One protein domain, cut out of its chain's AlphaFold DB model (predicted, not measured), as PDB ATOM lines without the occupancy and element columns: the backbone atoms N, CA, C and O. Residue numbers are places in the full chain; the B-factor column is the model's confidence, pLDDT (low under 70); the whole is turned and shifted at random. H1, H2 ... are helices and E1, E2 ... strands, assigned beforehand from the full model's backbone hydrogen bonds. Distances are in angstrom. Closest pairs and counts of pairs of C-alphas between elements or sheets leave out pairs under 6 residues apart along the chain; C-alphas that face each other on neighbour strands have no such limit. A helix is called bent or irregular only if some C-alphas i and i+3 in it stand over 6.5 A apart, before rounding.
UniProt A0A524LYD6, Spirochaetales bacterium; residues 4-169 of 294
ATOM      1  N   ASN A   4      51.002 -30.746  44.363       59.47
ATOM      2  CA  ASN A   4      50.384 -30.330  45.601       59.47
ATOM      3  C   ASN A   4      50.548 -28.812  45.680       59.47
ATOM      4  O   ASN A   4      51.671 -28.310  45.744       59.47
ATOM      5  N   LYS A   5      49.427 -28.091  45.649       69.69
ATOM      6  CA  LYS A   5      49.375 -26.645  45.880       69.69
ATOM      7  C   LYS A   5      48.762 -26.411  47.250       69.69
ATOM      8  O   LYS A   5      47.679 -26.922  47.532       69.69
ATOM      9  N   TRP A   6      49.477 -25.700  48.108       77.25
ATOM     10  CA  TRP A   6      49.003 -25.306  49.429       77.25
ATOM     11  C   TRP A   6      48.772 -23.799  49.410       77.25
ATOM     12  O   TRP A   6      49.662 -23.040  49.034       77.25
ATOM     13  N   THR A   7      47.577 -23.374  49.806       79.12
ATOM     14  CA  THR A   7      47.207 -21.961  49.893       79.12
ATOM     15  C   THR A   7      46.601 -21.716  51.262       79.12
ATOM     16  O   THR A   7      45.552 -22.270  51.588       79.12
ATOM     17  N   PHE A   8      47.251 -20.869  52.053       85.75
ATOM     18  CA  PHE A   8      46.721 -20.376  53.320       85.75
ATOM     19  C   PHE A   8      46.304 -18.929  53.117       85.75
ATOM     20  O   PHE A   8      47.117 -18.114  52.698       85.75
ATOM     21  N   GLY A   9      45.041 -18.604  53.367       87.69
ATOM     22  CA  GLY A   9      44.520 -17.260  53.150       87.69
ATOM     23  C   GLY A   9      43.753 -16.754  54.355       87.69
ATOM     24  O   GLY A   9      42.981 -17.498  54.954       87.69
ATOM     25  N   ILE A  10      43.935 -15.477  54.664       91.19
ATOM     26  CA  ILE A  10      43.078 -14.720  55.569       91.19
ATOM     27  C   ILE A  10      42.521 -13.522  54.812       91.19
ATOM     28  O   ILE A  10      43.183 -12.931  53.958       91.19
ATOM     29  N   GLY A  11      41.282 -13.162  55.102       90.56
ATOM     30  CA  GLY A  11      40.687 -11.971  54.535       90.56
ATOM     31  C   GLY A  11      39.545 -11.464  55.385       90.56
ATOM     32  O   GLY A  11      38.957 -12.207  56.169       90.56
ATOM     33  N   GLY A  12      39.256 -10.184  55.219       92.94
ATOM     34  CA  GLY A  12      38.113  -9.520  55.816       92.94
ATOM     35  C   GLY A  12      37.450  -8.632  54.780       92.94
ATOM     36  O   GLY A  12      38.118  -8.021  53.947       92.94
ATOM     37  N   ASN A  13      36.130  -8.559  54.831       95.00
ATOM     38  CA  ASN A  13      35.337  -7.661  54.015       95.00
ATOM     39  C   ASN A  13      34.390  -6.860  54.906       95.00
ATOM     40  O   ASN A  13      33.899  -7.336  55.927       95.00
ATOM     41  N   THR A  14      34.136  -5.625  54.510       96.38
ATOM     42  CA  THR A  14      33.127  -4.778  55.134       96.38
ATOM     43  C   THR A  14      32.429  -3.969  54.059       96.38
ATOM     44  O   THR A  14      32.959  -3.756  52.968       96.38
ATOM     45  N   GLY A  15      31.216  -3.529  54.344       95.25
ATOM     46  CA  GLY A  15      30.456  -2.726  53.410       95.25
ATOM     47  C   GLY A  15      29.228  -2.123  54.052       95.25
ATOM     48  O   GLY A  15      28.769  -2.553  55.109       95.25
ATOM     49  N   TYR A  16      28.695  -1.110  53.387       96.12
ATOM     50  CA  TYR A  16      27.494  -0.424  53.811       96.12
ATOM     51  C   TYR A  16      26.541  -0.245  52.637       96.12
ATOM     52  O   TYR A  16      26.957  -0.001  51.503       96.12
ATOM     53  N   ARG A  17      25.243  -0.359  52.921       96.06
ATOM     54  CA  ARG A  17      24.178  -0.222  51.931       96.06
ATOM     55  C   ARG A  17      23.298   0.974  52.257       96.06
ATOM     56  O   ARG A  17      22.593   0.987  53.263       96.06
ATOM     57  N   PHE A  18      23.279   1.931  51.346       95.38
ATOM     58  CA  PHE A  18      22.416   3.097  51.357       95.38
ATOM     59  C   PHE A  18      21.176   2.832  50.502       95.38
ATOM     60  O   PHE A  18      21.269   2.376  49.362       95.38
ATOM     61  N   ARG A  19      19.992   3.136  51.038       95.12
ATOM     62  CA  ARG A  19      18.758   3.144  50.246       95.12
ATOM     63  C   ARG A  19      18.608   4.515  49.605       95.12
ATOM     64  O   ARG A  19      18.519   5.511  50.314       95.12
ATOM     65  N   THR A  20      18.567   4.562  48.281       93.88
ATOM     66  CA  THR A  20      18.378   5.797  47.513       93.88
ATOM     67  C   THR A  20      17.132   5.674  46.626       93.88
ATOM     68  O   THR A  20      16.702   4.556  46.328       93.88
ATOM     69  N   PRO A  21      16.550   6.783  46.133       91.44
ATOM     70  CA  PRO A  21      15.465   6.730  45.141       91.44
ATOM     71  C   PRO A  21      15.861   6.024  43.826       91.44
ATOM     72  O   PRO A  21      15.014   5.502  43.088       91.44
ATOM     73  N   LEU A  22      17.164   5.987  43.530       92.12
ATOM     74  CA  LEU A  22      17.733   5.316  42.364       92.12
ATOM     75  C   LEU A  22      17.970   3.815  42.594       92.12
ATOM     76  O   LEU A  22      18.214   3.101  41.634       92.12
ATOM     77  N   GLY A  23      17.828   3.307  43.819       92.94
ATOM     78  CA  GLY A  23      18.074   1.906  44.159       92.94
ATOM     79  C   GLY A  23      18.909   1.755  45.427       92.94
ATOM     80  O   GLY A  23      19.187   2.718  46.145       92.94
ATOM     81  N   ASN A  24      19.313   0.525  45.717       95.06
ATOM     82  CA  ASN A  24      20.214   0.219  46.816       95.06
ATOM     83  C   ASN A  24      21.658   0.441  46.357       95.06
ATOM     84  O   ASN A  24      22.173  -0.349  45.568       95.06
ATOM     85  N   LEU A  25      22.301   1.494  46.861       96.81
ATOM     86  CA  LEU A  25      23.729   1.730  46.665       96.81
ATOM     87  C   LEU A  25      24.503   0.972  47.743       96.81
ATOM     88  O   LEU A  25      24.363   1.264  48.926       96.81
ATOM     89  N   SER A  26      25.322   0.012  47.347       96.50
ATOM     90  CA  SER A  26      26.188  -0.759  48.233       96.50
ATOM     91  C   SER A  26      27.636  -0.402  47.941       96.50
ATOM     92  O   SER A  26      28.064  -0.496  46.795       96.50
ATOM     93  N   LEU A  27      28.371   0.014  48.966       97.31
ATOM     94  CA  LEU A  27      29.813   0.235  48.902       97.31
ATOM     95  C   LEU A  27      30.487  -0.821  49.767       97.31
ATOM     96  O   LEU A  27      30.065  -1.031  50.906       97.31
ATOM     97  N   SER A  28      31.518  -1.480  49.256       96.56
ATOM     98  CA  SER A  28      32.266  -2.467  50.027       96.56
ATOM     99  C   SER A  28      33.762  -2.376  49.775       96.56
ATOM    100  O   SER A  28      34.226  -1.892  48.742       96.56
ATOM    101  N   THR A  29      34.522  -2.848  50.754       97.19
ATOM    102  CA  THR A  29      35.958  -3.048  50.645       97.19
ATOM    103  C   THR A  29      36.328  -4.411  51.208       97.19
ATOM    104  O   THR A  29      35.687  -4.917  52.133       97.19
ATOM    105  N   SER A  30      37.351  -5.028  50.633       95.62
ATOM    106  CA  SER A  30      37.877  -6.306  51.090       95.62
ATOM    107  C   SER A  30      39.393  -6.287  51.094       95.62
ATOM    108  O   SER A  30      40.016  -5.727  50.201       95.62
ATOM    109  N   LEU A  31      39.996  -6.906  52.097       94.75
ATOM    110  CA  LEU A  31      41.430  -7.147  52.165       94.75
ATOM    111  C   LEU A  31      41.640  -8.649  52.254       94.75
ATOM    112  O   LEU A  31      41.020  -9.314  53.083       94.75
ATOM    113  N   ARG A  32      42.513  -9.183  51.405       93.44
ATOM    114  CA  ARG A  32      42.887 -10.594  51.398       93.44
ATOM    115  C   ARG A  32      44.397 -10.710  51.329       93.44
ATOM    116  O   ARG A  32      45.030 -10.092  50.481       93.44
ATOM    117  N   SER A  33      44.954 -11.543  52.190       91.31
ATOM    118  CA  SER A  33      46.351 -11.948  52.146       91.31
ATOM    119  C   SER A  33      46.397 -13.462  52.042       91.31
ATOM    120  O   SER A  33      45.693 -14.163  52.775       91.31
ATOM    121  N   SER A  34      47.173 -13.978  51.101       88.50
ATOM    122  CA  SER A  34      47.374 -15.411  50.948       88.50
ATOM    123  C   SER A  34      48.832 -15.761  50.759       88.50
ATOM    124  O   SER A  34      49.565 -15.062  50.071       88.50
ATOM    125  N   LEU A  35      49.206 -16.884  51.350       85.19
ATOM    126  CA  LEU A  35      50.507 -17.500  51.263       85.19
ATOM    127  C   LEU A  35      50.374 -18.787  50.443       85.19
ATOM    128  O   LEU A  35      49.695 -19.735  50.853       85.19
ATOM    129  N   ASN A  36      50.997 -18.790  49.271       80.31
ATOM    130  CA  ASN A  36      50.935 -19.862  48.289       80.31
ATOM    131  C   ASN A  36      52.250 -20.638  48.259       80.31
ATOM    132  O   ASN A  36      53.326 -20.050  48.265       80.31
ATOM    133  N   HIS A  37      52.160 -21.961  48.178       72.88
ATOM    134  CA  HIS A  37      53.300 -22.839  47.949       72.88
ATOM    135  C   HIS A  37      52.924 -23.931  46.956       72.88
ATOM    136  O   HIS A  37      51.863 -24.554  47.074       72.88
ATOM    137  N   SER A  38      53.792 -24.185  45.980       56.56
ATOM    138  CA  SER A  38      53.574 -25.227  44.982       56.56
ATOM    139  C   SER A  38      54.729 -26.232  44.985       56.56
ATOM    140  O   SER A  38      55.906 -25.872  44.932       56.56
ATOM    141  N   ARG A  39      54.392 -27.526  45.093       44.22
ATOM    142  CA  ARG A  39      55.357 -28.632  45.081       44.22
ATOM    143  C   ARG A  39      54.871 -29.752  44.175       44.22
ATOM    144  O   ARG A  39      53.779 -30.290  44.350       44.22
ATOM    145  N   TYR A  40      55.727 -30.194  43.264       53.81
ATOM    146  CA  TYR A  40      55.477 -31.386  42.456       53.81
ATOM    147  C   TYR A  40      56.050 -32.632  43.117       53.81
ATOM    148  O   TYR A  40      57.131 -32.602  43.710       53.81
ATOM    149  N   THR A  41      55.345 -33.759  42.987       43.91
ATOM    150  CA  THR A  41      55.910 -35.055  43.372       43.91
ATOM    151  C   THR A  41      56.890 -35.493  42.287       43.91
ATOM    152  O   THR A  41      56.484 -35.948  41.218       43.91
ATOM    153  N   ARG A  42      58.188 -35.329  42.567       43.91
ATOM    154  CA  ARG A  42      59.317 -35.828  41.770       43.91
ATOM    155  C   ARG A  42      59.363 -37.358  41.859       43.91
ATOM    156  O   ARG A  42      60.171 -37.904  42.599       43.91
ATOM    157  N   ASN A  43      58.490 -38.049  41.131       40.53
ATOM    158  CA  ASN A  43      58.684 -39.469  40.864       40.53
ATOM    159  C   ASN A  43      59.278 -39.622  39.463       40.53
ATOM    160  O   ASN A  43      58.596 -39.417  38.467       40.53
ATOM    161  N   GLN A  44      60.556 -40.008  39.476       36.75
ATOM    162  CA  GLN A  44      61.437 -40.382  38.370       36.75
ATOM    163  C   GLN A  44      62.045 -39.241  37.546       36.75
ATOM    164  O   GLN A  44      61.420 -38.235  37.231       36.75
ATOM    165  N   ALA A  45      63.342 -39.418  37.293       39.56
ATOM    166  CA  ALA A  45      64.273 -38.509  36.652       39.56
ATOM    167  C   ALA A  45      63.855 -38.199  35.210       39.56
ATOM    168  O   ALA A  45      64.288 -38.858  34.271       39.56
ATOM    169  N   ILE A  46      62.991 -37.203  35.054       42.72
ATOM    170  CA  ILE A  46      62.628 -36.648  33.758       42.72
ATOM    171  C   ILE A  46      63.317 -35.291  33.656       42.72
ATOM    172  O   ILE A  46      63.106 -34.408  34.489       42.72
ATOM    173  N   ASP A  47      64.196 -35.186  32.666       45.88
ATOM    174  CA  ASP A  47      64.954 -33.995  32.299       45.88
ATOM    175  C   ASP A  47      64.006 -32.778  32.140       45.88
ATOM    176  O   ASP A  47      62.977 -32.901  31.463       45.88
ATOM    177  N   PRO A  48      64.295 -31.605  32.741       46.44
ATOM    178  CA  PRO A  48      63.509 -30.374  32.565       46.44
ATOM    179  C   PRO A  48      63.378 -29.897  31.103       46.44
ATOM    180  O   PRO A  48      62.546 -29.032  30.807       46.44
ATOM    181  N   ALA A  49      64.152 -30.463  30.170       52.00
ATOM    182  CA  ALA A  49      63.959 -30.275  28.734       52.00
ATOM    183  C   ALA A  49      62.786 -31.089  28.141       52.00
ATOM    184  O   ALA A  49      62.322 -30.754  27.053       52.00
ATOM    185  N   GLN A  50      62.295 -32.132  28.824       47.16
ATOM    186  CA  GLN A  50      61.341 -33.093  28.251       47.16
ATOM    187  C   GLN A  50      59.899 -32.973  28.756       47.16
ATOM    188  O   GLN A  50      58.986 -33.351  28.026       47.16
ATOM    189  N   VAL A  51      59.651 -32.437  29.961       50.72
ATOM    190  CA  VAL A  51      58.279 -32.209  30.456       50.72
ATOM    191  C   VAL A  51      58.195 -30.904  31.247       50.72
ATOM    192  O   VAL A  51      58.687 -30.810  32.369       50.72
ATOM    193  N   ARG A  52      57.536 -29.896  30.664       54.44
ATOM    194  CA  ARG A  52      57.265 -28.590  31.283       54.44
ATOM    195  C   ARG A  52      55.779 -28.494  31.661       54.44
ATOM    196  O   ARG A  52      54.947 -28.884  30.841       54.44
ATOM    197  N   PRO A  53      55.422 -28.012  32.868       52.78
ATOM    198  CA  PRO A  53      54.031 -27.719  33.203       52.78
ATOM    199  C   PRO A  53      53.429 -26.742  32.190       52.78
ATOM    200  O   PRO A  53      54.096 -25.791  31.780       52.78
ATOM    201  N   PHE A  54      52.179 -26.992  31.795       50.44
ATOM    202  CA  PHE A  54      51.418 -26.089  30.928       50.44
ATOM    203  C   PHE A  54      51.149 -24.743  31.619       50.44
ATOM    204  O   PHE A  54      51.232 -23.695  30.993       50.44
ATOM    205  N   ASP A  55      50.886 -24.781  32.926       52.91
ATOM    206  CA  ASP A  55      50.635 -23.602  33.750       52.91
ATOM    207  C   ASP A  55      51.957 -22.874  34.079       52.91
ATOM    208  O   ASP A  55      52.888 -23.458  34.648       52.91
ATOM    209  N   ALA A  56      52.043 -21.603  33.674       55.12
ATOM    210  CA  ALA A  56      53.227 -20.756  33.808       55.12
ATOM    211  C   ALA A  56      53.567 -20.433  35.271       55.12
ATOM    212  O   ALA A  56      54.734 -20.489  35.656       55.12
ATOM    213  N   ASP A  57      52.562 -20.225  36.121       53.44
ATOM    214  CA  ASP A  57      52.768 -19.909  37.541       53.44
ATOM    215  C   ASP A  57      53.383 -21.069  38.306       53.44
ATOM    216  O   ASP A  57      54.132 -20.913  39.264       53.44
ATOM    217  N   LEU A  58      53.021 -22.260  37.877       52.38
ATOM    218  CA  LEU A  58      53.471 -23.534  38.391       52.38
ATOM    219  C   LEU A  58      54.910 -23.863  37.960       52.38
ATOM    220  O   LEU A  58      55.629 -24.585  38.657       52.38
ATOM    221  N   ARG A  59      55.338 -23.314  36.820       57.72
ATOM    222  CA  ARG A  59      56.718 -23.363  36.333       57.72
ATOM    223  C   ARG A  59      57.609 -22.346  37.053       57.72
ATOM    224  O   ARG A  59      58.764 -22.662  37.317       57.72
ATOM    225  N   GLU A  60      57.074 -21.169  37.367       53.69
ATOM    226  CA  GLU A  60      57.825 -20.037  37.927       53.69
ATOM    227  C   GLU A  60      57.845 -20.020  39.469       53.69
ATOM    228  O   GLU A  60      58.863 -19.654  40.045       53.69
ATOM    229  N   ASN A  61      56.808 -20.530  40.150       51.09
ATOM    230  CA  ASN A  61      56.711 -20.592  41.623       51.09
ATOM    231  C   ASN A  61      57.063 -21.973  42.215       51.09
ATOM    232  O   ASN A  61      56.459 -22.435  43.195       51.09
ATOM    233  N   LEU A  62      58.005 -22.685  41.596       54.47
ATOM    234  CA  LEU A  62      58.426 -24.013  42.034       54.47
ATOM    235  C   LEU A  62      59.249 -23.918  43.333       54.47
ATOM    236  O   LEU A  62      60.368 -23.427  43.306       54.47
ATOM    237  N   LEU A  63      58.737 -24.487  44.435       54.94
ATOM    238  CA  LEU A  63      59.383 -24.598  45.763       54.94
ATOM    239  C   LEU A  63      59.447 -23.332  46.636       54.94
ATOM    240  O   LEU A  63      59.848 -23.460  47.794       54.94
ATOM    241  N   ASP A  64      58.969 -22.182  46.172       61.28
ATOM    242  CA  ASP A  64      58.969 -20.960  46.981       61.28
ATOM    243  C   ASP A  64      57.631 -20.702  47.681       61.28
ATOM    244  O   ASP A  64      56.568 -21.201  47.297       61.28
ATOM    245  N   TRP A  65      57.713 -19.978  48.796       71.19
ATOM    246  CA  TRP A  65      56.563 -19.461  49.524       71.19
ATOM    247  C   TRP A  65      56.283 -18.052  49.043       71.19
ATOM    248  O   TRP A  65      57.125 -17.167  49.183       71.19
ATOM    249  N   VAL A  66      55.088 -17.846  48.509       78.00
ATOM    250  CA  VAL A  66      54.778 -16.631  47.776       78.00
ATOM    251  C   VAL A  66      53.573 -15.924  48.376       78.00
ATOM    252  O   VAL A  66      52.518 -16.526  48.589       78.00
ATOM    253  N   TRP A  67      53.751 -14.643  48.687       84.25
ATOM    254  CA  TRP A  67      52.721 -13.800  49.281       84.25
ATOM    255  C   TRP A  67      51.938 -13.068  48.201       84.25
ATOM    256  O   TRP A  67      52.512 -12.310  47.429       84.25
ATOM    257  N   VAL A  68      50.617 -13.214  48.234       87.50
ATOM    258  CA  VAL A  68      49.684 -12.478  47.384       87.50
ATOM    259  C   VAL A  68      48.785 -11.640  48.284       87.50
ATOM    260  O   VAL A  68      47.977 -12.185  49.041       87.50
ATOM    261  N   ASN A  69      48.890 -10.317  48.184       92.81
ATOM    262  CA  ASN A  69      48.009  -9.387  48.882       92.81
ATOM    263  C   ASN A  69      47.072  -8.714  47.883       92.81
ATOM    264  O   ASN A  69      47.514  -8.257  46.832       92.81
ATOM    265  N   LYS A  70      45.779  -8.651  48.209       95.06
ATOM    266  CA  LYS A  70      44.747  -8.028  47.379       95.06
ATOM    267  C   LYS A  70      43.882  -7.091  48.216       95.06
ATOM    268  O   LYS A  70      43.421  -7.468  49.295       95.06
ATOM    269  N   TRP A  71      43.631  -5.896  47.697       96.44
ATOM    270  CA  TRP A  71      42.668  -4.942  48.242       96.44
ATOM    271  C   TRP A  71      41.582  -4.661  47.213       96.44
ATOM    272  O   TRP A  71      41.863  -4.140  46.140       96.44
ATOM    273  N   GLY A  72      40.348  -5.030  47.535       97.00
ATOM    274  CA  GLY A  72      39.176  -4.793  46.709       97.00
ATOM    275  C   GLY A  72      38.374  -3.591  47.193       97.00
ATOM    276  O   GLY A  72      38.163  -3.405  48.395       97.00
ATOM    277  N   LEU A  73      37.868  -2.819  46.243       97.56
ATOM    278  CA  LEU A  73      36.851  -1.791  46.409       97.56
ATOM    279  C   LEU A  73      35.718  -2.094  45.436       97.56
ATOM    280  O   LEU A  73      35.974  -2.426  44.280       97.56
ATOM    281  N   SER A  74      34.469  -1.978  45.877       97.25
ATOM    282  CA  SER A  74      33.329  -2.111  44.976       97.25
ATOM    283  C   SER A  74      32.204  -1.142  45.308       97.25
ATOM    284  O   SER A  74      31.969  -0.791  46.468       97.25
ATOM    285  N   ALA A  75      31.502  -0.721  44.265       97.38
ATOM    286  CA  ALA A  75      30.287   0.063  44.332       97.38
ATOM    287  C   ALA A  75      29.229  -0.604  43.455       97.38
ATOM    288  O   ALA A  75      29.491  -0.929  42.303       97.38
ATOM    289  N   THR A  76      28.030  -0.820  43.988       97.00
ATOM    290  CA  THR A  76      26.913  -1.432  43.259       97.00
ATOM    291  C   THR A  76      25.644  -0.633  43.486       97.00
ATOM    292  O   THR A  76      25.274  -0.385  44.629       97.00
ATOM    293  N   LEU A  77      24.948  -0.270  42.418       96.75
ATOM    294  CA  LEU A  77      23.610   0.302  42.451       96.75
ATOM    295  C   LEU A  77      22.618  -0.732  41.914       96.75
ATOM    296  O   LEU A  77      22.644  -1.046  40.729       96.75
ATOM    297  N   ASP A  78      21.737  -1.244  42.775       95.38
ATOM    298  CA  ASP A  78      20.751  -2.271  42.413       95.38
ATOM    299  C   ASP A  78      19.311  -1.766  42.611       95.38
ATOM    300  O   ASP A  78      18.900  -1.414  43.724       95.38
ATOM    301  N   LYS A  79      18.531  -1.742  41.525       95.31
ATOM    302  CA  LYS A  79      17.095  -1.417  41.497       95.31
ATOM    303  C   LYS A  79      16.265  -2.545  40.867       95.31
ATOM    304  O   LYS A  79      15.140  -2.308  40.418       95.31
ATOM    305  N   ARG A  80      16.805  -3.762  40.786       92.81
ATOM    306  CA  ARG A  80      16.114  -4.921  40.211       92.81
ATOM    307  C   ARG A  80      14.879  -5.283  41.035       92.81
ATOM    308  O   ARG A  80      14.848  -5.138  42.258       92.81
ATOM    309  N   ARG A  81      13.834  -5.737  40.348       85.88
ATOM    310  CA  ARG A  81      12.543  -6.153  40.907       85.88
ATOM    311  C   ARG A  81      12.195  -7.562  40.438       85.88
ATOM    312  O   ARG A  81      12.604  -7.977  39.356       85.88
ATOM    313  N   GLY A  82      11.395  -8.265  41.234       79.44
ATOM    314  CA  GLY A  82      11.059  -9.673  41.017       79.44
ATOM    315  C   GLY A  82      11.925 -10.599  41.868       79.44
ATOM    316  O   GLY A  82      12.438 -10.196  42.913       79.44
ATOM    317  N   LEU A  83      12.067 -11.853  41.437       76.31
ATOM    318  CA  LEU A  83      12.892 -12.836  42.134       76.31
ATOM    319  C   LEU A  83      14.372 -12.478  41.985       76.31
ATOM    320  O   LEU A  83      14.817 -12.087  40.912       76.31
ATOM    321  N   TYR A  84      15.158 -12.670  43.044       76.25
ATOM    322  CA  TYR A  84      16.582 -12.316  43.046       76.25
ATOM    323  C   TYR A  84      17.378 -13.009  41.923       76.25
ATOM    324  O   TYR A  84      18.188 -12.377  41.251       76.25
ATOM    325  N   LEU A  85      17.099 -14.292  41.673       77.88
ATOM    326  CA  LEU A  85      17.749 -15.083  40.617       77.88
ATOM    327  C   LEU A  85      17.080 -14.941  39.247       77.88
ATOM    328  O   LEU A  85      17.585 -15.450  38.246       77.88
ATOM    329  N   SER A  86      15.924 -14.285  39.177       83.12
ATOM    330  CA  SER A  86      15.211 -14.009  37.926       83.12
ATOM    331  C   SER A  86      14.436 -12.699  38.031       83.12
ATOM    332  O   SER A  86      13.212 -12.705  38.202       83.12
ATOM    333  N   PRO A  87      15.154 -11.563  37.950       88.88
ATOM    334  CA  PRO A  87      14.528 -10.254  37.933       88.88
ATOM    335  C   PRO A  87      13.614 -10.106  36.718       88.88
ATOM    336  O   PRO A  87      13.957 -10.556  35.623       88.88
ATOM    337  N   SER A  88      12.469  -9.454  36.906       90.56
ATOM    338  CA  SER A  88      11.509  -9.164  35.835       90.56
ATOM    339  C   SER A  88      11.635  -7.742  35.294       90.56
ATOM    340  O   SER A  88      11.301  -7.489  34.138       90.56
ATOM    341  N   SER A  89      12.112  -6.804  36.116       93.56
ATOM    342  CA  SER A  89      12.314  -5.410  35.717       93.56
ATOM    343  C   SER A  89      13.397  -4.712  36.542       93.56
ATOM    344  O   SER A  89      13.784  -5.180  37.613       93.56
ATOM    345  N   GLY A  90      13.871  -3.564  36.056       94.94
ATOM    346  CA  GLY A  90      14.853  -2.726  36.745       94.94
ATOM    347  C   GLY A  90      16.263  -2.926  36.203       94.94
ATOM    348  O   GLY A  90      16.443  -3.417  35.094       94.94
ATOM    349  N   TYR A  91      17.266  -2.514  36.968       95.69
ATOM    350  CA  TYR A  91      18.661  -2.553  36.535       95.69
ATOM    351  C   TYR A  91      19.605  -2.749  37.716       95.69
ATOM    352  O   TYR A  91      19.242  -2.458  38.860       95.69
ATOM    353  N   ALA A  92      20.816  -3.209  37.428       95.25
ATOM    354  CA  ALA A  92      21.932  -3.199  38.355       95.25
ATOM    355  C   ALA A  92      23.197  -2.743  37.629       95.25
ATOM    356  O   ALA A  92      23.466  -3.191  36.519       95.25
ATOM    357  N   VAL A  93      23.962  -1.856  38.255       96.81
ATOM    358  CA  VAL A  93      25.269  -1.420  37.759       96.81
ATOM    359  C   VAL A  93      26.276  -1.586  38.880       96.81
ATOM    360  O   VAL A  93      26.006  -1.176  40.010       96.81
ATOM    361  N   SER A  94      27.428  -2.174  38.591       97.00
ATOM    362  CA  SER A  94      28.503  -2.353  39.557       97.00
ATOM    363  C   SER A  94      29.856  -2.006  38.961       97.00
ATOM    364  O   SER A  94      30.130  -2.307  37.804       97.00
ATOM    365  N   GLN A  95      30.702  -1.409  39.791       97.88
ATOM    366  CA  GLN A  95      32.111  -1.175  39.531       97.88
ATOM    367  C   GLN A  95      32.915  -1.828  40.650       97.88
ATOM    368  O   GLN A  95      32.681  -1.530  41.823       97.88
ATOM    369  N   SER A  96      33.897  -2.649  40.303       97.31
ATOM    370  CA  SER A  96      34.933  -3.115  41.221       97.31
ATOM    371  C   SER A  96      36.315  -2.694  40.749       97.31
ATOM    372  O   SER A  96      36.563  -2.499  39.558       97.31
ATOM    373  N   ALA A  97      37.208  -2.523  41.715       97.44
ATOM    374  CA  ALA A  97      38.635  -2.361  41.513       97.44
ATOM    375  C   ALA A  97      39.367  -3.220  42.549       97.44
ATOM    376  O   ALA A  97      39.109  -3.105  43.746       97.44
ATOM    377  N   THR A  98      40.268  -4.083  42.096       96.56
ATOM    378  CA  THR A  98      41.114  -4.925  42.942       96.56
ATOM    379  C   THR A  98      42.570  -4.591  42.677       96.56
ATOM    380  O   THR A  98      43.064  -4.781  41.572       96.56
ATOM    381  N   PHE A  99      43.268  -4.133  43.707       95.44
ATOM    382  CA  PHE A  99      44.700  -3.879  43.685       95.44
ATOM    383  C   PHE A  99      45.414  -5.123  44.201       95.44
ATOM    384  O   PHE A  99      45.198  -5.510  45.349       95.44
ATOM    385  N   ALA A 100      46.238  -5.756  43.370       93.25
ATOM    386  CA  ALA A 100      47.077  -6.881  43.758       93.25
ATOM    387  C   ALA A 100      48.539  -6.434  43.875       93.25
ATOM    388  O   ALA A 100      49.080  -5.801  42.965       93.25
ATOM    389  N   GLY A 101      49.143  -6.742  45.024       89.31
ATOM    390  CA  GLY A 101      50.499  -6.349  45.397       89.31
ATOM    391  C   GLY A 101      50.776  -4.867  45.171       89.31
ATOM    392  O   GLY A 101      50.064  -3.996  45.675       89.31
ATOM    393  N   GLY A 102      51.869  -4.570  44.476       87.38
ATOM    394  CA  GLY A 102      52.393  -3.208  44.353       87.38
ATOM    395  C   GLY A 102      52.704  -2.656  45.738       87.38
ATOM    396  O   GLY A 102      53.506  -3.245  46.460       87.38
ATOM    397  N   PHE A 103      52.024  -1.586  46.152       87.50
ATOM    398  CA  PHE A 103      52.155  -1.016  47.500       87.50
ATOM    399  C   PHE A 103      51.728  -1.977  48.625       87.50
ATOM    400  O   PHE A 103      52.132  -1.793  49.769       87.50
ATOM    401  N   LEU A 104      50.935  -3.010  48.313       88.69
ATOM    402  CA  LEU A 104      50.575  -4.073  49.254       88.69
ATOM    403  C   LEU A 104      51.664  -5.145  49.389       88.69
ATOM    404  O   LEU A 104      51.536  -6.022  50.242       88.69
ATOM    405  N   LEU A 105      52.719  -5.072  48.565       85.69
ATOM    406  CA  LEU A 105      53.769  -6.080  48.411       85.69
ATOM    407  C   LEU A 105      53.218  -7.452  47.978       85.69
ATOM    408  O   LEU A 105      52.027  -7.747  48.086       85.69
ATOM    409  N   GLY A 106      54.096  -8.309  47.471       85.31
ATOM    410  CA  GLY A 106      53.745  -9.648  47.004       85.31
ATOM    411  C   GLY A 106      54.462 -10.004  45.711       85.31
ATOM    412  O   GLY A 106      55.435  -9.345  45.357       85.31
ATOM    413  N   ASP A 107      53.986 -11.052  45.049       83.50
ATOM    414  CA  ASP A 107      54.429 -11.524  43.727       83.50
ATOM    415  C   ASP A 107      53.518 -11.096  42.577       83.50
ATOM    416  O   ASP A 107      53.943 -11.058  41.426       83.50
ATOM    417  N   ARG A 108      52.251 -10.800  42.878       87.19
ATOM    418  CA  ARG A 108      51.274 -10.323  41.902       87.19
ATOM    419  C   ARG A 108      51.221  -8.816  41.896       87.19
ATOM    420  O   ARG A 108      51.080  -8.201  42.948       87.19
ATOM    421  N   HIS A 109      51.268  -8.236  40.705       91.19
ATOM    422  CA  HIS A 109      51.301  -6.796  40.511       91.19
ATOM    423  C   HIS A 109      50.365  -6.397  39.379       91.19
ATOM    424  O   HIS A 109      50.753  -6.379  38.214       91.19
ATOM    425  N   TYR A 110      49.119  -6.082  39.728       93.88
ATOM    426  CA  TYR A 110      48.119  -5.646  38.759       93.88
ATOM    427  C   TYR A 110      46.972  -4.893  39.435       93.88
ATOM    428  O   TYR A 110      46.755  -4.984  40.648       93.88
ATOM    429  N   ILE A 111      46.217  -4.153  38.634       95.94
ATOM    430  CA  ILE A 111      44.941  -3.558  39.018       95.94
ATOM    431  C   ILE A 111      43.881  -4.198  38.143       95.94
ATOM    432  O   ILE A 111      43.902  -4.030  36.931       95.94
ATOM    433  N   ARG A 112      42.947  -4.925  38.749       96.19
ATOM    434  CA  ARG A 112      41.783  -5.434  38.032       96.19
ATOM    435  C   ARG A 112      40.615  -4.490  38.213       96.19
ATOM    436  O   ARG A 112      40.277  -4.170  39.350       96.19
ATOM    437  N   THR A 113      39.989  -4.072  37.128       97.12
ATOM    438  CA  THR A 113      38.731  -3.332  37.164       97.12
ATOM    439  C   THR A 113      37.653  -4.156  36.487       97.12
ATOM    440  O   THR A 113      37.902  -4.781  35.462       97.12
ATOM    441  N   ASP A 114      36.457  -4.172  37.063       97.31
ATOM    442  CA  ASP A 114      35.299  -4.799  36.435       97.31
ATOM    443  C   ASP A 114      34.142  -3.806  36.481       97.31
ATOM    444  O   ASP A 114      33.822  -3.243  37.534       97.31
ATOM    445  N   THR A 115      33.527  -3.571  35.331       97.62
ATOM    446  CA  THR A 115      32.353  -2.722  35.182       97.62
ATOM    447  C   THR A 115      31.249  -3.561  34.578       97.62
ATOM    448  O   THR A 115      31.341  -4.013  33.442       97.62
ATOM    449  N   LYS A 116      30.167  -3.724  35.327       97.12
ATOM    450  CA  LYS A 116      29.047  -4.571  34.939       97.12
ATOM    451  C   LYS A 116      27.749  -3.785  34.962       97.12
ATOM    452  O   LYS A 116      27.462  -3.061  35.914       97.12
ATOM    453  N   GLY A 117      26.943  -3.967  33.927       96.94
ATOM    454  CA  GLY A 117      25.617  -3.389  33.780       96.94
ATOM    455  C   GLY A 117      24.609  -4.445  33.347       96.94
ATOM    456  O   GLY A 117      24.836  -5.191  32.402       96.94
ATOM    457  N   GLU A 118      23.471  -4.493  34.029       96.00
ATOM    458  CA  GLU A 118      22.341  -5.360  33.708       96.00
ATOM    459  C   GLU A 118      21.051  -4.548  33.706       96.00
ATOM    460  O   GLU A 118      20.816  -3.747  34.614       96.00
ATOM    461  N   ALA A 119      20.175  -4.798  32.737       96.12
ATOM    462  CA  ALA A 119      18.835  -4.228  32.706       96.12
ATOM    463  C   ALA A 119      17.795  -5.280  32.316       96.12
ATOM    464  O   ALA A 119      18.057  -6.194  31.536       96.12
ATOM    465  N   PHE A 120      16.603  -5.141  32.886       96.50
ATOM    466  CA  PHE A 120      15.489  -6.067  32.741       96.50
ATOM    467  C   PHE A 120      14.234  -5.284  32.373       96.50
ATOM    468  O   PHE A 120      13.870  -4.309  33.042       96.50
ATOM    469  N   PHE A 121      13.549  -5.746  31.336       96.31
ATOM    470  CA  PHE A 121      12.339  -5.145  30.804       96.31
ATOM    471  C   PHE A 121      11.248  -6.205  30.745       96.31
ATOM    472  O   PHE A 121      11.373  -7.201  30.035       96.31
ATOM    473  N   THR A 122      10.159  -5.990  31.479       96.50
ATOM    474  CA  THR A 122       8.949  -6.795  31.298       96.50
ATOM    475  C   THR A 122       8.291  -6.357  29.994       96.50
ATOM    476  O   THR A 122       7.881  -5.205  29.868       96.50
ATOM    477  N   LEU A 123       8.241  -7.255  29.015       96.56
ATOM    478  CA  LEU A 123       7.653  -7.013  27.700       96.56
ATOM    479  C   LEU A 123       6.125  -7.129  27.751       96.56
ATOM    480  O   LEU A 123       5.415  -6.312  27.172       96.56
ATOM    481  N   TRP A 124       5.631  -8.141  28.463       94.88
ATOM    482  CA  TRP A 124       4.215  -8.361  28.742       94.88
ATOM    483  C   TRP A 124       4.056  -9.130  30.057       94.88
ATOM    484  O   TRP A 124       4.978  -9.831  30.482       94.88
ATOM    485  N   ASP A 125       2.893  -8.997  30.693       94.75
ATOM    486  CA  ASP A 125       2.523  -9.701  31.926       94.75
ATOM    487  C   ASP A 125       0.997  -9.869  31.960       94.75
ATOM    488  O   ASP A 125       0.265  -8.935  32.292       94.75
ATOM    489  N   PHE A 126       0.515 -11.038  31.532       94.12
ATOM    490  CA  PHE A 126      -0.912 -11.351  31.473       94.12
ATOM    491  C   PHE A 126      -1.255 -12.466  32.464       94.12
ATOM    492  O   PHE A 126      -0.686 -13.555  32.356       94.12
ATOM    493  N   PRO A 127      -2.193 -12.254  33.403       92.56
ATOM    494  CA  PRO A 127      -2.660 -13.321  34.278       92.56
ATOM    495  C   PRO A 127      -3.499 -14.307  33.458       92.56
ATOM    496  O   PRO A 127      -4.545 -13.940  32.923       92.56
ATOM    497  N   VAL A 128      -3.027 -15.547  33.323       90.50
ATOM    498  CA  VAL A 128      -3.748 -16.605  32.588       90.50
ATOM    499  C   VAL A 128      -4.400 -17.584  33.562       90.50
ATOM    500  O   VAL A 128      -5.508 -18.050  33.312       90.50
ATOM    501  N   LEU A 129      -3.732 -17.866  34.682       88.00
ATOM    502  CA  LEU A 129      -4.240 -18.672  35.792       88.00
ATOM    503  C   LEU A 129      -4.030 -17.915  37.107       88.00
ATOM    504  O   LEU A 129      -3.156 -17.057  37.194       88.00
ATOM    505  N   ASP A 130      -4.737 -18.316  38.163       83.88
ATOM    506  CA  ASP A 130      -4.608 -17.706  39.499       83.88
ATOM    507  C   ASP A 130      -3.182 -17.772  40.075       83.88
ATOM    508  O   ASP A 130      -2.818 -17.008  40.967       83.88
ATOM    509  N   THR A 131      -2.366 -18.704  39.577       83.25
ATOM    510  CA  THR A 131      -0.993 -18.960  40.040       83.25
ATOM    511  C   THR A 131       0.065 -18.753  38.959       83.25
ATOM    512  O   THR A 131       1.254 -18.919  39.237       83.25
ATOM    513  N   TRP A 132      -0.334 -18.404  37.731       88.38
ATOM    514  CA  TRP A 132       0.594 -18.271  36.612       88.38
ATOM    515  C   TRP A 132       0.236 -17.103  35.699       88.38
ATOM    516  O   TRP A 132      -0.848 -17.041  35.107       88.38
ATOM    517  N   ASN A 133       1.221 -16.226  35.525       90.25
ATOM    518  CA  ASN A 133       1.173 -15.156  34.552       90.25
ATOM    519  C   ASN A 133       2.006 -15.529  33.332       90.25
ATOM    520  O   ASN A 133       3.189 -15.869  33.441       90.25
ATOM    521  N   TRP A 134       1.417 -15.371  32.151       92.12
ATOM    522  CA  TRP A 134       2.181 -15.368  30.921       92.12
ATOM    523  C   TRP A 134       2.979 -14.068  30.844       92.12
ATOM    524  O   TRP A 134       2.437 -12.995  30.574       92.12
ATOM    525  N   LYS A 135       4.277 -14.174  31.125       93.88
ATOM    526  CA  LYS A 135       5.176 -13.035  31.300       93.88
ATOM    527  C   LYS A 135       6.381 -13.152  30.378       93.88
ATOM    528  O   LYS A 135       7.050 -14.178  30.361       93.88
ATOM    529  N   GLY A 136       6.680 -12.097  29.635       95.62
ATOM    530  CA  GLY A 136       7.892 -11.997  28.825       95.62
ATOM    531  C   GLY A 136       8.867 -11.026  29.462       95.62
ATOM    532  O   GLY A 136       8.481  -9.908  29.800       95.62
ATOM    533  N   VAL A 137      10.128 -11.420  29.623       96.50
ATOM    534  CA  VAL A 137      11.181 -10.555  30.166       96.50
ATOM    535  C   VAL A 137      12.361 -10.526  29.206       96.50
ATOM    536  O   VAL A 137      12.978 -11.556  28.952       96.50
ATOM    537  N   LEU A 138      12.700  -9.339  28.712       97.56
ATOM    538  CA  LEU A 138      13.953  -9.087  28.014       97.56
ATOM    539  C   LEU A 138      15.006  -8.673  29.039       97.56
ATOM    540  O   LEU A 138      14.819  -7.705  29.776       97.56
ATOM    541  N   ALA A 139      16.111  -9.398  29.083       96.06
ATOM    542  CA  ALA A 139      17.254  -9.095  29.920       96.06
ATOM    543  C   ALA A 139      18.455  -8.778  29.032       96.06
ATOM    544  O   ALA A 139      18.712  -9.476  28.058       96.06
ATOM    545  N   VAL A 140      19.191  -7.730  29.375       96.88
ATOM    546  CA  VAL A 140      20.422  -7.337  28.690       96.88
ATOM    547  C   VAL A 140      21.531  -7.185  29.715       96.88
ATOM    548  O   VAL A 140      21.284  -6.758  30.847       96.88
ATOM    549  N   HIS A 141      22.747  -7.530  29.320       95.94
ATOM    550  CA  HIS A 141      23.921  -7.474  30.172       95.94
ATOM    551  C   HIS A 141      25.153  -7.107  29.366       95.94
ATOM    552  O   HIS A 141      25.331  -7.567  28.238       95.94
ATOM    553  N   SER A 142      26.011  -6.320  29.997       96.31
ATOM    554  CA  SER A 142      27.346  -6.004  29.527       96.31
ATOM    555  C   SER A 142      28.284  -6.012  30.725       96.31
ATOM    556  O   SER A 142      27.973  -5.420  31.761       96.31
ATOM    557  N   ASP A 143      29.406  -6.695  30.589       95.19
ATOM    558  CA  ASP A 143      30.477  -6.764  31.569       95.19
ATOM    559  C   ASP A 143      31.800  -6.527  30.853       95.19
ATOM    560  O   ASP A 143      32.097  -7.179  29.852       95.19
ATOM    561  N   ILE A 144      32.559  -5.552  31.335       95.50
ATOM    562  CA  ILE A 144      33.876  -5.213  30.818       95.50
ATOM    563  C   ILE A 144      34.877  -5.302  31.962       95.50
ATOM    564  O   ILE A 144      34.720  -4.653  32.999       95.50
ATOM    565  N   SER A 145      35.897  -6.128  31.779       96.50
ATOM    566  CA  SER A 145      36.938  -6.367  32.769       96.50
ATOM    567  C   SER A 145      38.294  -6.038  32.173       96.50
ATOM    568  O   SER A 145      38.570  -6.398  31.031       96.50
ATOM    569  N   PHE A 146      39.149  -5.408  32.970       96.44
ATOM    570  CA  PHE A 146      40.535  -5.134  32.618       96.44
ATOM    571  C   PHE A 146      41.468  -5.616  33.715       96.44
ATOM    572  O   PHE A 146      41.177  -5.452  34.899       96.44
ATOM    573  N   VAL A 147      42.618  -6.145  33.324       96.19
ATOM    574  CA  VAL A 147      43.786  -6.375  34.164       96.19
ATOM    575  C   VAL A 147      44.853  -5.418  33.662       96.19
ATOM    576  O   VAL A 147      45.355  -5.547  32.558       96.19
ATOM    577  N   LEU A 148      45.142  -4.401  34.461       95.12
ATOM    578  CA  LEU A 148      46.028  -3.304  34.105       95.12
ATOM    579  C   LEU A 148      47.334  -3.398  34.900       95.12
ATOM    580  O   LEU A 148      47.326  -3.884  36.042       95.12
ATOM    581  N   PRO A 149      48.442  -2.859  34.366       92.31
ATOM    582  CA  PRO A 149      49.645  -2.615  35.145       92.31
ATOM    583  C   PRO A 149      49.334  -1.823  36.420       92.31
ATOM    584  O   PRO A 149      48.523  -0.893  36.427       92.31
ATOM    585  N   THR A 150      49.994  -2.176  37.520       90.06
ATOM    586  CA  THR A 150      49.902  -1.375  38.746       90.06
ATOM    587  C   THR A 150      50.739  -0.101  38.631       90.06
ATOM    588  O   THR A 150      51.724  -0.046  37.901       90.06
ATOM    589  N   PHE A 151      50.371   0.939  39.379       88.62
ATOM    590  CA  PHE A 151      51.076   2.226  39.353       88.62
ATOM    591  C   PHE A 151      52.470   2.176  40.000       88.62
ATOM    592  O   PHE A 151      53.284   3.069  39.778       88.62
ATOM    593  N   TRP A 152      52.746   1.167  40.833       89.19
ATOM    594  CA  TRP A 152      54.045   0.980  41.472       89.19
ATOM    595  C   TRP A 152      54.340  -0.498  41.710       89.19
ATOM    596  O   TRP A 152      53.524  -1.211  42.301       89.19
ATOM    597  N   VAL A 153      55.537  -0.932  41.317       87.19
ATOM    598  CA  VAL A 153      56.073  -2.269  41.601       87.19
ATOM    599  C   VAL A 153      57.421  -2.177  42.325       87.19
ATOM    600  O   VAL A 153      58.200  -1.251  42.057       87.19
ATOM    601  N   PRO A 154      57.735  -3.125  43.228       85.25
ATOM    602  CA  PRO A 154      59.051  -3.204  43.851       85.25
ATOM    603  C   PRO A 154      60.166  -3.359  42.800       85.25
ATOM    604  O   PRO A 154      59.922  -3.970  41.759       85.25
ATOM    605  N   PRO A 155      61.405  -2.895  43.067       86.81
ATOM    606  CA  PRO A 155      62.511  -2.953  42.102       86.81
ATOM    607  C   PRO A 155      62.772  -4.338  41.497       86.81
ATOM    608  O   PRO A 155      63.107  -4.434  40.322       86.81
ATOM    609  N   ALA A 156      62.556  -5.406  42.270       82.94
ATOM    610  CA  ALA A 156      62.709  -6.783  41.805       82.94
ATOM    611  C   ALA A 156      61.749  -7.162  40.660       82.94
ATOM    612  O   ALA A 156      62.067  -8.069  39.903       82.94
ATOM    613  N   TYR A 157      60.612  -6.471  40.525       81.12
ATOM    614  CA  TYR A 157      59.571  -6.769  39.536       81.12
ATOM    615  C   TYR A 157      59.535  -5.785  38.359       81.12
ATOM    616  O   TYR A 157      58.763  -5.978  37.427       81.12
ATOM    617  N   GLN A 158      60.375  -4.744  38.366       83.06
ATOM    618  CA  GLN A 158      60.393  -3.721  37.308       83.06
ATOM    619  C   GLN A 158      60.885  -4.251  35.955       83.06
ATOM    620  O   GLN A 158      60.616  -3.632  34.932       83.06
ATOM    621  N   SER A 159      61.608  -5.374  35.944       81.00
ATOM    622  CA  SER A 159      62.115  -6.016  34.727       81.00
ATOM    623  C   SER A 159      61.152  -7.028  34.100       81.00
ATOM    624  O   SER A 159      61.507  -7.630  33.091       81.00
ATOM    625  N   PHE A 160      59.994  -7.280  34.717       76.56
ATOM    626  CA  PHE A 160      58.978  -8.191  34.188       76.56
ATOM    627  C   PHE A 160      57.998  -7.432  33.297       76.56
ATOM    628  O   PHE A 160      57.678  -6.274  33.584       76.56
ATOM    629  N   ASP A 161      57.468  -8.126  32.291       73.44
ATOM    630  CA  ASP A 161      56.325  -7.644  31.519       73.44
ATOM    631  C   ASP A 161      55.141  -7.414  32.475       73.44
ATOM    632  O   ASP A 161      54.822  -8.250  33.323       73.44
ATOM    633  N   GLN A 162      54.555  -6.219  32.411       74.94
ATOM    634  CA  GLN A 162      53.431  -5.815  33.254       74.94
ATOM    635  C   GLN A 162      52.137  -5.954  32.461       74.94
ATOM    636  O   GLN A 162      52.144  -5.543  31.300       74.94
ATOM    637  N   PRO A 163      51.022  -6.376  33.084       77.00
ATOM    638  CA  PRO A 163      50.810  -6.766  34.487       77.00
ATOM    639  C   PRO A 163      51.393  -8.135  34.896       77.00
ATOM    640  O   PRO A 163      51.281  -9.128  34.186       77.00
ATOM    641  N   VAL A 164      51.890  -8.245  36.135       75.88
ATOM    642  CA  VAL A 164      52.318  -9.540  36.710       75.88
ATOM    643  C   VAL A 164      51.118 -10.233  37.365       75.88
ATOM    644  O   VAL A 164      50.965 -10.238  38.590       75.88
ATOM    645  N   ALA A 165      50.215 -10.771  36.545       76.62
ATOM    646  CA  ALA A 165      48.968 -11.397  36.999       76.62
ATOM    647  C   ALA A 165      48.997 -12.939  36.972       76.62
ATOM    648  O   ALA A 165      48.407 -13.574  37.845       76.62
ATOM    649  N   GLY A 166      49.716 -13.557  36.029       77.06
ATOM    650  CA  GLY A 166      49.753 -15.018  35.864       77.06
ATOM    651  C   GLY A 166      48.354 -15.630  35.744       77.06
ATOM    652  O   GLY A 166      47.579 -15.237  34.881       77.06
ATOM    653  N   THR A 167      47.991 -16.563  36.624       77.50
ATOM    654  CA  THR A 167      46.654 -17.198  36.647       77.50
ATOM    655  C   THR A 167      45.508 -16.261  37.030       77.50
ATOM    656  O   THR A 167      44.351 -16.656  36.911       77.50
ATOM    657  N   ASP A 168      45.793 -15.036  37.478       85.19
ATOM    658  CA  ASP A 168      44.765 -14.026  37.748       85.19
ATOM    659  C   ASP A 168      44.307 -13.258  36.486       85.19
ATOM    660  O   ASP A 168      43.441 -12.382  36.591       85.19
ATOM    661  N   LEU A 169      44.868 -13.580  35.311       91.50
ATOM    662  CA  LEU A 169      44.399 -13.083  34.015       91.50
ATOM    663  C   LEU A 169      42.968 -13.547  33.702       91.50
ATOM    664  O   LEU A 169      42.434 -14.495  34.283       91.50
TER     665      LEU A 169
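This is residues 4 to 169 of the 294 residues of a protein of Spirochaetales bacterium (UniProt A0A524LYD6). This is one long, twisted antiparallel sheet, a curved strip along which E1, E2, E3, E5, E6 and E7 run lengthwise, with short E4 beside the bent beginning of E5. At one end the hairpin of E6 and E7 runs on past E5; at the other are small H1, a long loop whose residues 42 to 54 stick out, and an unnamed tail, residues 149 to 169. The 166 printed residues have seven named strands and one named helix, in the order E1 E2 H1 E3 E4 E5 E6 E7; the class is mostly strand, and the branched sheet has no single order. The whole is elongated, spanning 72 by 37 by 27 A, and only just loose, close to extended, with a radius of gyration of the C-alphas of 22.5 A.

Find C-alpha 4 at (50.384, -30.330, 45.601); from there E1, residues 4 to 20, runs 48.3 A. E2, residues 23 to 40, comes back over 50.1 A. H1 is residues 56 to 60, and E3, residues 65 to 78, is 40.4 A long. After E4, residues 81 to 83, E5 takes residues 86 to 100 and bends by 118 degrees at residue 89. E6, residues 110 to 129, covers 54.0 A, and E7, residues 132 to 148, covers 47.9 A, ending at C-alpha 148, (46.028, -3.304, 34.105).

Start at edge strand E1, which forms a hairpin with E2; look at N 12 and O 31, 2.9 A apart. E3 lies on the other side of E2, antiparallel, with N 30 and O 72 at 2.9 A. E5 is antiparallel to E3, with N 73 and O 97 at 2.8 A. E4 and E5 form a hairpin, with N 81 and O 89 at 2.8 A; E5 pairs with E4 over its own residues 86 to 89. On the other side of E5 is E6, with N 94 and O 116 at 2.8 A. E6 and E7 form a hairpin, with N 117 and O 142 at 2.8 A. E4 E5 E6 E7 are a meander, each strand the antiparallel neighbour of the one before. H1 is on the sheet but only grazes it, with residues 57 to 60; its closest C-alphas with E2 are those of Ser 38 and Leu 58, 6.8 A apart. In H1 every O i to N i+4 pair is within hydrogen-bond range. E1 and E7 are apart.

The two C-alphas farthest apart, those of Ala 45 and Asp 130, are 72.0 A apart. The printed part has no cut. The link from E2 to H1, 15 residues, is long. Mean pLDDT of the printed part is 83.7; look for values under 70 at residues 4 to 5 and 38 to 64.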